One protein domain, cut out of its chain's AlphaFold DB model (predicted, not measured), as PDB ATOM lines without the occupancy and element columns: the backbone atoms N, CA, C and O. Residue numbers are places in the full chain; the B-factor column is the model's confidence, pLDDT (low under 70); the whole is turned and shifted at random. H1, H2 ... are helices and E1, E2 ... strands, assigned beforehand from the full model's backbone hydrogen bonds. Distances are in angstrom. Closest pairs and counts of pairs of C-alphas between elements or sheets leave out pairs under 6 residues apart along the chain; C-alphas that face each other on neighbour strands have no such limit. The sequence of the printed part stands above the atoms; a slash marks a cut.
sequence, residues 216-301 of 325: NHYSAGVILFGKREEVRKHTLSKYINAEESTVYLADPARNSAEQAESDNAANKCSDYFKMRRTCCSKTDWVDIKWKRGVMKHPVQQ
ATOM      1  N   ASN A 216     166.837 122.808 140.781       84.19
ATOM      2  CA  ASN A 216     166.692 124.034 141.561       84.19
ATOM      3  C   ASN A 216     166.965 123.786 143.056       84.19
ATOM      4  O   ASN A 216     166.734 122.688 143.586       84.19
ATOM      5  N   HIS A 217     167.445 124.816 143.747       83.62
ATOM      6  CA  HIS A 217     167.888 124.686 145.140       83.62
ATOM      7  C   HIS A 217     166.746 124.288 146.095       83.62
ATOM      8  O   HIS A 217     166.967 123.552 147.057       83.62
ATOM      9  N   TYR A 218     165.505 124.687 145.794       87.38
ATOM     10  CA  TYR A 218     164.317 124.272 146.546       87.38
ATOM     11  C   TYR A 218     164.030 122.768 146.416       87.38
ATOM     12  O   TYR A 218     163.805 122.095 147.420       87.38
ATOM     13  N   SER A 219     164.058 122.217 145.202       86.94
ATOM     14  CA  SER A 219     163.818 120.790 144.949       86.94
ATOM     15  C   SER A 219     164.932 119.952 145.555       86.94
ATOM     16  O   SER A 219     164.647 118.930 146.173       86.94
ATOM     17  N   ALA A 220     166.185 120.399 145.423       86.81
ATOM     18  CA  ALA A 220     167.322 119.766 146.082       86.81
ATOM     19  C   ALA A 220     167.114 119.731 147.604       86.81
ATOM     20  O   ALA A 220     167.235 118.673 148.221       86.81
ATOM     21  N   GLY A 221     166.695 120.856 148.191       88.12
ATOM     22  CA  GLY A 221     166.374 120.952 149.612       88.12
ATOM     23  C   GLY A 221     165.251 120.008 150.044       88.12
ATOM     24  O   GLY A 221     165.375 119.339 151.066       88.12
ATOM     25  N   VAL A 222     164.182 119.878 149.254       89.44
ATOM     26  CA  VAL A 222     163.086 118.944 149.562       89.44
ATOM     27  C   VAL A 222     163.547 117.488 149.482       89.44
ATOM     28  O   VAL A 222     163.179 116.697 150.344       89.44
ATOM     29  N   ILE A 223     164.360 117.121 148.491       89.06
ATOM     30  CA  ILE A 223     164.873 115.748 148.353       89.06
ATOM     31  C   ILE A 223     165.815 115.400 149.513       89.06
ATOM     32  O   ILE A 223     165.710 114.320 150.091       89.06
ATOM     33  N   LEU A 224     166.725 116.310 149.862       87.94
ATOM     34  CA  LEU A 224     167.788 116.047 150.831       87.94
ATOM     35  C   LEU A 224     167.370 116.297 152.282       87.94
ATOM     36  O   LEU A 224     167.856 115.616 153.179       87.94
ATOM     37  N   PHE A 225     166.485 117.250 152.550       89.81
ATOM     38  CA  PHE A 225     166.154 117.679 153.915       89.81
ATOM     39  C   PHE A 225     164.649 117.742 154.185       89.81
ATOM     40  O   PHE A 225     164.240 117.918 155.334       89.81
ATOM     41  N   GLY A 226     163.820 117.581 153.153       88.19
ATOM     42  CA  GLY A 226     162.373 117.679 153.271       88.19
ATOM     43  C   GLY A 226     161.777 116.591 154.159       88.19
ATOM     44  O   GLY A 226     162.198 115.429 154.166       88.19
ATOM     45  N   LYS A 227     160.729 116.957 154.898       90.44
ATOM     46  CA  LYS A 227     159.936 115.982 155.657       90.44
ATOM     47  C   LYS A 227     159.153 115.093 154.694       90.44
ATOM     48  O   LYS A 227     158.798 115.507 153.593       90.44
ATOM     49  N   ARG A 228     158.766 113.895 155.148       86.88
ATOM     50  CA  ARG A 228     157.984 112.932 154.344       86.88
ATOM     51  C   ARG A 228     156.770 113.570 153.654       86.88
ATOM     52  O   ARG A 228     156.495 113.265 152.503       86.88
ATOM     53  N   GLU A 229     156.065 114.472 154.330       87.31
ATOM     54  CA  GLU A 229     154.888 115.157 153.777       87.31
ATOM     55  C   GLU A 229     155.215 116.202 152.701       87.31
ATOM     56  O   GLU A 229     154.422 116.401 151.781       87.31
ATOM     57  N   GLU A 230     156.372 116.857 152.791       86.94
ATOM     58  CA  GLU A 230     156.855 117.804 151.779       86.94
ATOM     59  C   GLU A 230     157.307 117.040 150.537       86.94
ATOM     60  O   GLU A 230     156.872 117.348 149.429       86.94
ATOM     61  N   VAL A 231     158.072 115.964 150.740       86.44
ATOM     62  CA  VAL A 231     158.521 115.066 149.673       86.44
ATOM     63  C   VAL A 231     157.339 114.471 148.905       86.44
ATOM     64  O   VAL A 231     157.330 114.492 147.678       86.44
ATOM     65  N   ARG A 232     156.303 113.996 149.611       84.62
ATOM     66  CA  ARG A 232     155.085 113.431 149.001       84.62
ATOM     67  C   ARG A 232     154.357 114.392 148.070       84.62
ATOM     68  O   ARG A 232     153.753 113.957 147.094       84.62
ATOM     69  N   LYS A 233     154.345 115.678 148.419       84.88
ATOM     70  CA  LYS A 233     153.633 116.724 147.669       84.88
ATOM     71  C   LYS A 233     154.502 117.331 146.574       84.88
ATOM     72  O   LYS A 233     153.979 117.984 145.671       84.88
ATOM     73  N   HIS A 234     155.812 117.127 146.651       87.12
ATOM     74  CA  HIS A 234     156.751 117.659 145.688       87.12
ATOM     75  C   HIS A 234     156.615 116.961 144.333       87.12
ATOM     76  O   HIS A 234     156.483 115.743 144.228       87.12
ATOM     77  N   THR A 235     156.648 117.758 143.266       76.12
ATOM     78  CA  THR A 235     156.550 117.262 141.895       76.12
ATOM     79  C   THR A 235     157.739 117.769 141.099       76.12
ATOM     80  O   THR A 235     157.829 118.955 140.805       76.12
ATOM     81  N   LEU A 236     158.623 116.855 140.703       75.69
ATOM     82  CA  LEU A 236     159.695 117.160 139.760       75.69
ATOM     83  C   LEU A 236     159.162 117.079 138.325       75.69
ATOM     84  O   LEU A 236     158.546 116.075 137.948       75.69
ATOM     85  N   SER A 237     159.371 118.136 137.539       56.53
ATOM     86  CA  SER A 237     158.666 118.318 136.270       56.53
ATOM     87  C   SER A 237     159.286 117.611 135.063       56.53
ATOM     88  O   SER A 237     158.554 117.492 134.086       56.53
ATOM     89  N   LYS A 238     160.539 117.112 135.088       59.72
ATOM     90  CA  LYS A 238     161.163 116.356 133.971       59.72
ATOM     91  C   LYS A 238     162.553 115.767 134.306       59.72
ATOM     92  O   LYS A 238     163.033 115.909 135.422       59.72
ATOM     93  N   TYR A 239     163.091 115.047 133.319       52.50
ATOM     94  CA  TYR A 239     164.139 114.021 133.309       52.50
ATOM     95  C   TYR A 239     165.519 114.395 133.896       52.50
ATOM     96  O   TYR A 239     166.136 115.365 133.479       52.50
ATOM     97  N   ILE A 240     166.024 113.548 134.793       58.28
ATOM     98  CA  ILE A 240     167.408 113.418 135.248       58.28
ATOM     99  C   ILE A 240     168.028 112.293 134.410       58.28
ATOM    100  O   ILE A 240     167.520 111.172 134.405       58.28
ATOM    101  N   ASN A 241     169.104 112.581 133.684       51.22
ATOM    102  CA  ASN A 241     169.948 111.526 133.132       51.22
ATOM    103  C   ASN A 241     170.844 110.999 134.264       51.22
ATOM    104  O   ASN A 241     171.461 111.787 134.976       51.22
ATOM    105  N   ALA A 242     170.859 109.687 134.472       62.41
ATOM    106  CA  ALA A 242     171.463 109.039 135.638       62.41
ATOM    107  C   ALA A 242     172.605 108.088 135.241       62.41
ATOM    108  O   ALA A 242     172.784 107.029 135.841       62.41
ATOM    109  N   GLU A 243     173.363 108.482 134.220       66.62
ATOM    110  CA  GLU A 243     174.432 107.703 133.590       66.62
ATOM    111  C   GLU A 243     175.443 107.140 134.604       66.62
ATOM    112  O   GLU A 243     175.689 105.937 134.630       66.62
ATOM    113  N   GLU A 244     175.938 107.966 135.529       67.62
ATOM    114  CA  GLU A 244     176.911 107.519 136.539       67.62
ATOM    115  C   GLU A 244     176.273 106.873 137.777       67.62
ATOM    116  O   GLU A 244     176.976 106.273 138.594       67.62
ATOM    117  N   SER A 245     174.952 107.014 137.958       77.69
ATOM    118  CA  SER A 245     174.216 106.544 139.145       77.69
ATOM    119  C   SER A 245     174.911 106.889 140.476       77.69
ATOM    120  O   SER A 245     174.799 106.143 141.445       77.69
ATOM    121  N   THR A 246     175.659 107.993 140.535       74.56
ATOM    122  CA  THR A 246     176.504 108.364 141.677       74.56
ATOM    123  C   THR A 246     176.116 109.750 142.176       74.56
ATOM    124  O   THR A 246     175.905 110.669 141.388       74.56
ATOM    125  N   VAL A 247     175.992 109.895 143.494       78.12
ATOM    126  CA  VAL A 247     175.683 111.157 144.165       78.12
ATOM    127  C   VAL A 247     176.961 111.696 144.786       78.12
ATOM    128  O   VAL A 247     177.490 111.129 145.743       78.12
ATOM    129  N   TYR A 248     177.444 112.809 144.245       76.69
ATOM    130  CA  TYR A 248     178.577 113.537 144.801       76.69
ATOM    131  C   TYR A 248     178.075 114.620 145.746       76.69
ATOM    132  O   TYR A 248     177.235 115.435 145.363       76.69
ATOM    133  N   LEU A 249     178.611 114.638 146.963       75.75
ATOM    134  CA  LEU A 249     178.494 115.784 147.853       75.75
ATOM    135  C   LEU A 249     179.776 116.610 147.733       75.75
ATOM    136  O   LEU A 249     180.864 116.048 147.617       75.75
ATOM    137  N   ALA A 250     179.630 117.930 147.703       75.62
ATOM    138  CA  ALA A 250     180.746 118.860 147.731       75.62
ATOM    139  C   ALA A 250     180.499 119.820 148.890       75.62
ATOM    140  O   ALA A 250     179.623 120.682 148.780       75.62
ATOM    141  N   ASP A 251     181.229 119.641 149.986       80.38
ATOM    142  CA  ASP A 251     181.170 120.526 151.144       80.38
ATOM    143  C   ASP A 251     182.439 121.387 151.168       80.38
ATOM    144  O   ASP A 251     183.521 120.905 151.465       80.38
ATOM    145  N   PRO A 252     182.370 122.682 150.835       80.94
ATOM    146  CA  PRO A 252     183.535 123.559 150.892       80.94
ATOM    147  C   PRO A 252     184.219 123.609 152.263       80.94
ATOM    148  O   PRO A 252     185.396 123.976 152.332       80.94
ATOM    149  N   ALA A 253     183.500 123.287 153.343       80.38
ATOM    150  CA  ALA A 253     184.079 123.179 154.668       80.38
ATOM    151  C   ALA A 253     184.873 121.872 154.799       80.38
ATOM    152  O   ALA A 253     184.519 120.843 154.242       80.38
ATOM    153  N   ARG A 254     185.964 121.884 155.574       76.38
ATOM    154  CA  ARG A 254     186.700 120.652 155.911       76.38
ATOM    155  C   ARG A 254     185.780 119.724 156.707       76.38
ATOM    156  O   ARG A 254     185.684 119.863 157.925       76.38
ATOM    157  N   ASN A 255     185.135 118.783 156.025       78.75
ATOM    158  CA  ASN A 255     184.190 117.866 156.634       78.75
ATOM    159  C   ASN A 255     184.616 116.412 156.381       78.75
ATOM    160  O   ASN A 255     184.572 115.892 155.269       78.75
ATOM    161  N   SER A 256     185.038 115.723 157.441       81.38
ATOM    162  CA  SER A 256     185.381 114.298 157.369       81.38
ATOM    163  C   SER A 256     184.148 113.395 157.225       81.38
ATOM    164  O   SER A 256     184.295 112.216 156.901       81.38
ATOM    165  N   ALA A 257     182.943 113.931 157.437       85.50
ATOM    166  CA  ALA A 257     181.679 113.217 157.306       85.50
ATOM    167  C   ALA A 257     181.088 113.259 155.886       85.50
ATOM    168  O   ALA A 257     180.081 112.593 155.655       85.50
ATOM    169  N   GLU A 258     181.717 113.942 154.919       82.12
ATOM    170  CA  GLU A 258     181.232 114.035 153.529       82.12
ATOM    171  C   GLU A 258     180.866 112.674 152.928       82.12
ATOM    172  O   GLU A 258     179.881 112.540 152.202       82.12
ATOM    173  N   GLN A 259     181.642 111.637 153.250       83.38
ATOM    174  CA  GLN A 259     181.380 110.294 152.750       83.38
ATOM    175  C   GLN A 259     180.078 109.707 153.317       83.38
ATOM    176  O   GLN A 259     179.279 109.151 152.563       83.38
ATOM    177  N   ALA A 260     179.846 109.865 154.621       86.12
ATOM    178  CA  ALA A 260     178.624 109.415 155.281       86.12
ATOM    179  C   ALA A 260     177.407 110.260 154.864       86.12
ATOM    180  O   ALA A 260     176.294 109.749 154.720       86.12
ATOM    181  N   GLU A 261     177.605 111.554 154.627       86.19
ATOM    182  CA  GLU A 261     176.563 112.452 154.138       86.19
ATOM    183  C   GLU A 261     176.192 112.163 152.679       86.19
ATOM    184  O   GLU A 261     175.008 112.161 152.343       86.19
ATOM    185  N   SER A 262     177.170 111.830 151.831       85.25
ATOM    186  CA  SER A 262     176.945 111.355 150.460       85.25
ATOM    187  C   SER A 262     176.163 110.035 150.440       85.25
ATOM    188  O   SER A 262     175.212 109.902 149.667       85.25
ATOM    189  N   ASP A 263     176.474 109.093 151.341       86.75
ATOM    190  CA  ASP A 263     175.676 107.869 151.520       86.75
ATOM    191  C   ASP A 263     174.221 108.185 151.890       86.75
ATOM    192  O   ASP A 263     173.277 107.647 151.303       86.75
ATOM    193  N   ASN A 264     174.020 109.085 152.853       89.19
ATOM    194  CA  ASN A 264     172.686 109.513 153.262       89.19
ATOM    195  C   ASN A 264     171.935 110.198 152.107       89.19
ATOM    196  O   ASN A 264     170.755 109.927 151.886       89.19
ATOM    197  N   ALA A 265     172.613 111.048 151.333       87.25
ATOM    198  CA  ALA A 265     172.043 111.712 150.166       87.25
ATOM    199  C   ALA A 265     171.624 110.704 149.082       87.25
ATOM    200  O   ALA A 265     170.515 110.802 148.555       87.25
ATOM    201  N   ALA A 266     172.451 109.693 148.796       87.69
ATOM    202  CA  ALA A 266     172.121 108.626 147.852       87.69
ATOM    203  C   ALA A 266     170.877 107.831 148.291       87.69
ATOM    204  O   ALA A 266     169.970 107.593 147.484       87.69
ATOM    205  N   ASN A 267     170.785 107.497 149.582       90.81
ATOM    206  CA  ASN A 267     169.610 106.836 150.153       90.81
ATOM    207  C   ASN A 267     168.350 107.704 150.022       90.81
ATOM    208  O   ASN A 267     167.314 107.223 149.560       90.81
ATOM    209  N   LYS A 268     168.447 108.999 150.339       90.75
ATOM    210  CA  LYS A 268     167.328 109.943 150.203       90.75
ATOM    211  C   LYS A 268     166.871 110.117 148.758       90.75
ATOM    212  O   LYS A 268     165.668 110.144 148.511       90.75
ATOM    213  N   CYS A 269     167.795 110.164 147.798       88.50
ATOM    214  CA  CYS A 269     167.456 110.152 146.375       88.50
ATOM    215  C   CYS A 269     166.678 108.883 145.996       88.50
ATOM    216  O   CYS A 269     165.627 108.973 145.360       88.50
ATOM    217  N   SER A 270     167.132 107.702 146.435       89.62
ATOM    218  CA  SER A 270     166.418 106.439 146.190       89.62
ATOM    219  C   SER A 270     165.006 106.455 146.787       89.62
ATOM    220  O   SER A 270     164.028 106.134 146.104       89.62
ATOM    221  N   ASP A 271     164.878 106.881 148.043       90.75
ATOM    222  CA  ASP A 271     163.596 106.958 148.743       90.75
ATOM    223  C   ASP A 271     162.644 107.959 148.091       90.75
ATOM    224  O   ASP A 271     161.449 107.681 147.955       90.75
ATOM    225  N   TYR A 272     163.169 109.089 147.618       89.94
ATOM    226  CA  TYR A 272     162.412 110.081 146.872       89.94
ATOM    227  C   TYR A 272     161.790 109.479 145.604       89.94
ATOM    228  O   TYR A 272     160.579 109.603 145.391       89.94
ATOM    229  N   PHE A 273     162.564 108.762 144.780       88.56
ATOM    230  CA  PHE A 273     162.033 108.159 143.551       88.56
ATOM    231  C   PHE A 273     161.061 107.006 143.831       88.56
ATOM    232  O   PHE A 273     159.990 106.951 143.218       88.56
ATOM    233  N   LYS A 274     161.328 106.156 144.832       89.81
ATOM    234  CA  LYS A 274     160.363 105.138 145.301       89.81
ATOM    235  C   LYS A 274     159.048 105.764 145.772       89.81
ATOM    236  O   LYS A 274     157.957 105.258 145.484       89.81
ATOM    237  N   MET A 275     159.128 106.890 146.478       88.19
ATOM    238  CA  MET A 275     157.949 107.608 146.945       88.19
ATOM    239  C   MET A 275     157.155 108.194 145.780       88.19
ATOM    240  O   MET A 275     155.931 108.071 145.759       88.19
ATOM    241  N   ARG A 276     157.827 108.742 144.765       86.06
ATOM    242  CA  ARG A 276     157.170 109.212 143.536       86.06
ATOM    243  C   ARG A 276     156.470 108.095 142.769       86.06
ATOM    244  O   ARG A 276     155.382 108.333 142.242       86.06
ATOM    245  N   ARG A 277     157.017 106.878 142.758       86.88
ATOM    246  CA  ARG A 277     156.314 105.705 142.215       86.88
ATOM    247  C   ARG A 277     155.023 105.428 142.964       86.88
ATOM    248  O   ARG A 277     153.988 105.224 142.342       86.88
ATOM    249  N   THR A 278     155.083 105.475 144.288       86.62
ATOM    250  CA  THR A 278     153.936 105.169 145.148       86.62
ATOM    251  C   THR A 278     152.846 106.241 145.065       86.62
ATOM    252  O   THR A 278     151.669 105.915 144.971       86.62
ATOM    253  N   CYS A 279     153.219 107.523 145.098       84.44
ATOM    254  CA  CYS A 279     152.268 108.637 145.180       84.44
ATOM    255  C   CYS A 279     151.797 109.153 143.816       84.44
ATOM    256  O   CYS A 279     150.682 109.656 143.711       84.44
ATOM    257  N   CYS A 280     152.638 109.056 142.783       80.81
ATOM    258  CA  CYS A 280     152.402 109.688 141.483       80.81
ATOM    259  C   CYS A 280     152.458 108.698 140.309       80.81
ATOM    260  O   CYS A 280     152.409 109.135 139.158       80.81
ATOM    261  N   SER A 281     152.619 107.396 140.578       82.12
ATOM    262  CA  SER A 281     152.770 106.337 139.564       82.12
ATOM    263  C   SER A 281     153.903 106.603 138.561       82.12
ATOM    264  O   SER A 281     153.847 106.165 137.416       82.12
ATOM    265  N   LYS A 282     154.940 107.339 138.984       81.88
ATOM    266  CA  LYS A 282     156.136 107.628 138.181       81.88
ATOM    267  C   LYS A 282     157.230 106.618 138.496       81.88
ATOM    268  O   LYS A 282     157.684 106.555 139.632       81.88
ATOM    269  N   THR A 283     157.647 105.837 137.508       80.81
ATOM    270  CA  THR A 283     158.665 104.783 137.669       80.81
ATOM    271  C   THR A 283     160.085 105.255 137.361       80.81
ATOM    272  O   THR A 283     161.022 104.470 137.459       80.81
ATOM    273  N   ASP A 284     160.250 106.532 137.018       78.38
ATOM    274  CA  ASP A 284     161.532 107.127 136.648       78.38
ATOM    275  C   ASP A 284     162.568 106.955 137.780       78.38
ATOM    276  O   ASP A 284     162.344 107.391 138.911       78.38
ATOM    277  N   TRP A 285     163.694 106.304 137.459       79.56
ATOM    278  CA  TRP A 285     164.893 106.121 138.305       79.56
ATOM    279  C   TRP A 285     164.693 105.398 139.641       79.56
ATOM    280  O   TRP A 285     165.557 105.455 140.517       79.56
ATOM    281  N   VAL A 286     163.577 104.689 139.800       82.75
ATOM    282  CA  VAL A 286     163.288 103.896 141.006       82.75
ATOM    283  C   VAL A 286     164.278 102.745 141.162       82.75
ATOM    284  O   VAL A 286     164.699 102.440 142.277       82.75
ATOM    285  N   ASP A 287     164.658 102.134 140.041       83.56
ATOM    286  CA  ASP A 287     165.516 100.948 140.008       83.56
ATOM    287  C   ASP A 287     167.012 101.303 139.936       83.56
ATOM    288  O   ASP A 287     167.875 100.424 139.916       83.56
ATOM    289  N   ILE A 288     167.334 102.601 139.935       84.56
ATOM    290  CA  ILE A 288     168.714 103.076 139.939       84.56
ATOM    291  C   ILE A 288     169.311 102.901 141.329       84.56
ATOM    292  O   ILE A 288     168.806 103.404 142.336       84.56
ATOM    293  N   LYS A 289     170.439 102.192 141.366       85.81
ATOM    294  CA  LYS A 289     171.250 102.022 142.567       85.81
ATOM    295  C   LYS A 289     172.183 103.217 142.703       85.81
ATOM    296  O   LYS A 289     173.321 103.165 142.245       85.81
ATOM    297  N   TRP A 290     171.674 104.281 143.320       83.94
ATOM    298  CA  TRP A 290     172.460 105.467 143.644       83.94
ATOM    299  C   TRP A 290     173.622 105.098 144.572       83.94
ATOM    300  O   TRP A 290     173.411 104.551 145.653       83.94
ATOM    301  N   LYS A 291     174.847 105.370 144.128       84.44
ATOM    302  CA  LYS A 291     176.092 105.141 144.867       84.44
ATOM    303  C   LYS A 291     176.578 106.445 145.489       84.44
ATOM    304  O   LYS A 291     176.318 107.521 144.951       84.44
ATOM    305  N   ARG A 292     177.328 106.353 146.587       83.12
ATOM    306  CA  ARG A 292     178.071 107.493 147.134       83.12
ATOM    307  C   ARG A 292     179.284 107.840 146.277       83.12
ATOM    308  O   ARG A 292     179.909 106.959 145.688       83.12
ATOM    309  N   GLY A 293     179.654 109.111 146.287       79.19
ATOM    310  CA  GLY A 293     180.870 109.620 145.674       79.19
ATOM    311  C   GLY A 293     181.417 110.799 146.469       79.19
ATOM    312  O   GLY A 293     180.667 111.683 146.874       79.19
ATOM    313  N   VAL A 294     182.735 110.820 146.664       78.56
ATOM    314  CA  VAL A 294     183.449 111.970 147.238       78.56
ATOM    315  C   VAL A 294     184.233 112.629 146.116       78.56
ATOM    316  O   VAL A 294     184.972 111.963 145.387       78.56
ATOM    317  N   MET A 295     184.040 113.932 145.944       76.62
ATOM    318  CA  MET A 295     184.740 114.710 144.931       76.62
ATOM    319  C   MET A 295     185.878 115.476 145.592       76.62
ATOM    320  O   MET A 295     185.663 116.182 146.564       76.62
ATOM    321  N   LYS A 296     187.089 115.403 145.034       79.75
ATOM    322  CA  LYS A 296     188.168 116.291 145.482       79.75
ATOM    323  C   LYS A 296     187.824 117.727 145.092       79.75
ATOM    324  O   LYS A 296     187.659 118.013 143.906       79.75
ATOM    325  N   HIS A 297     187.758 118.623 146.068       81.00
ATOM    326  CA  HIS A 297     187.534 120.048 145.842       81.00
ATOM    327  C   HIS A 297     188.426 120.915 146.736       81.00
ATOM    328  O   HIS A 297     188.922 120.448 147.764       81.00
ATOM    329  N   PRO A 298     188.665 122.183 146.348       83.88
ATOM    330  CA  PRO A 298     189.281 123.153 147.242       83.88
ATOM    331  C   PRO A 298     188.469 123.306 148.534       83.88
ATOM    332  O   PRO A 298     187.242 123.228 148.524       83.88
ATOM    333  N   VAL A 299     189.181 123.540 149.634       86.50
ATOM    334  CA  VAL A 299     188.593 123.808 150.948       86.50
ATOM    335  C   VAL A 299     188.592 125.311 151.182       86.50
ATOM    336  O   VAL A 299     189.622 125.978 151.041       86.50
ATOM    337  N   GLN A 300     187.438 125.820 151.577       87.62
ATOM    338  CA  GLN A 300     187.245 127.187 152.022       87.62
ATOM    339  C   GLN A 300     188.115 127.524 153.248       87.62
ATOM    340  O   GLN A 300     188.309 126.701 154.139       87.62
ATOM    341  N   GLN A 301     188.634 128.754 153.297       86.62
ATOM    342  CA  GLN A 301     189.465 129.246 154.408       86.62
ATOM    343  C   GLN A 301     188.747 130.262 155.311       86.62
ATOM    344  O   GLN A 301     189.256 130.603 156.374       86.62
TER     345      GLN A 301
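This is residues 216 to 301 of the 325 residues of the protein "uncharacterized protein LOC117545401 isoform X2" of Gymnodraco acuticeps (UniProt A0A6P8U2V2). One long helix, H3, runs along much of the length of an elongated body; a small pair of parallel strands, E1 and E2, packs on its first part, and two short helices, H1 and H2, pack farther along it, H1 crossing it and H2 near its last turns. The printed part has 86 residues, with three named helices and two named strands in the order H1, H2, E1, H3, E2. The class is mostly helix, and the sheet has the order E1, E2, parallel. The whole is compact, with a radius of gyration of the C-alphas of 13.8 A, and spans 44 by 25 by 20 A.

Find C-alpha 217 at (167.888, 124.686, 145.140); there H1 begins, residues 217 to 225, 11.4 A long. After two residues comes H2, residues 228 to 233, 8.8 A long. Go on to E1, residues 246 to 249, 9.9 A long. Look next for C-alpha 258 at (181.232, 114.035, 153.529), from which H3, residues 258 to 280, runs 31.5 A. Last comes E2, residues 291 to 294, 10.3 A long, ending with C-alpha 294 at (183.449, 111.970, 147.238).

Begin at H1, which touches H3 about perpendicular, at 81 degrees; the closest C-alphas are those of Leu 224 and Ala 265, 6.1 A apart, and H3 touches H1 with residues 265 to 272 alone. H1 and H2 only just touch, only at the corner by their link, with 3 pairs of C-alphas within 8 A, the closest those of Val 222 and Val 231 at 6.0 A. H2 touches H3 at a steep tilt of 49 degrees, the same way; the closest C-alphas are those of Arg 232 and Cys 279, 6.7 A apart, and H3 uses residues 272 to 279 alone. H1 is apart from E1 and from E2. At the sheet, E1 and E2 are parallel neighbours at 37 degrees; look for N 247 and O 291 at 2.8 A and N 293 and O 247 at 3.0 A, both within hydrogen-bond range. E1, H3 and E2 make a strand-helix-strand unit, two parallel neighbour strands with a helix between them along the chain, and its crossover is right-handed. The closest C-alphas of E1 and H3 are those of Leu 249 and Ser 262, 5.4 A apart; those of H3 and E2 are Asp 263 and Arg 292, 5.0 A. In H1, H2 and H3 every O i to N i+4 pair is within hydrogen-bond range.

The two C-alphas farthest apart are those of Ser 281 and Gln 301, at 45.7 A. The printed part has no cut. The link from H2 to E1 is long, with 12 residues, 234 to 245. Within it, look at residues 237 to 244, where pLDDT is under 70; the mean of the printed part is 81.9.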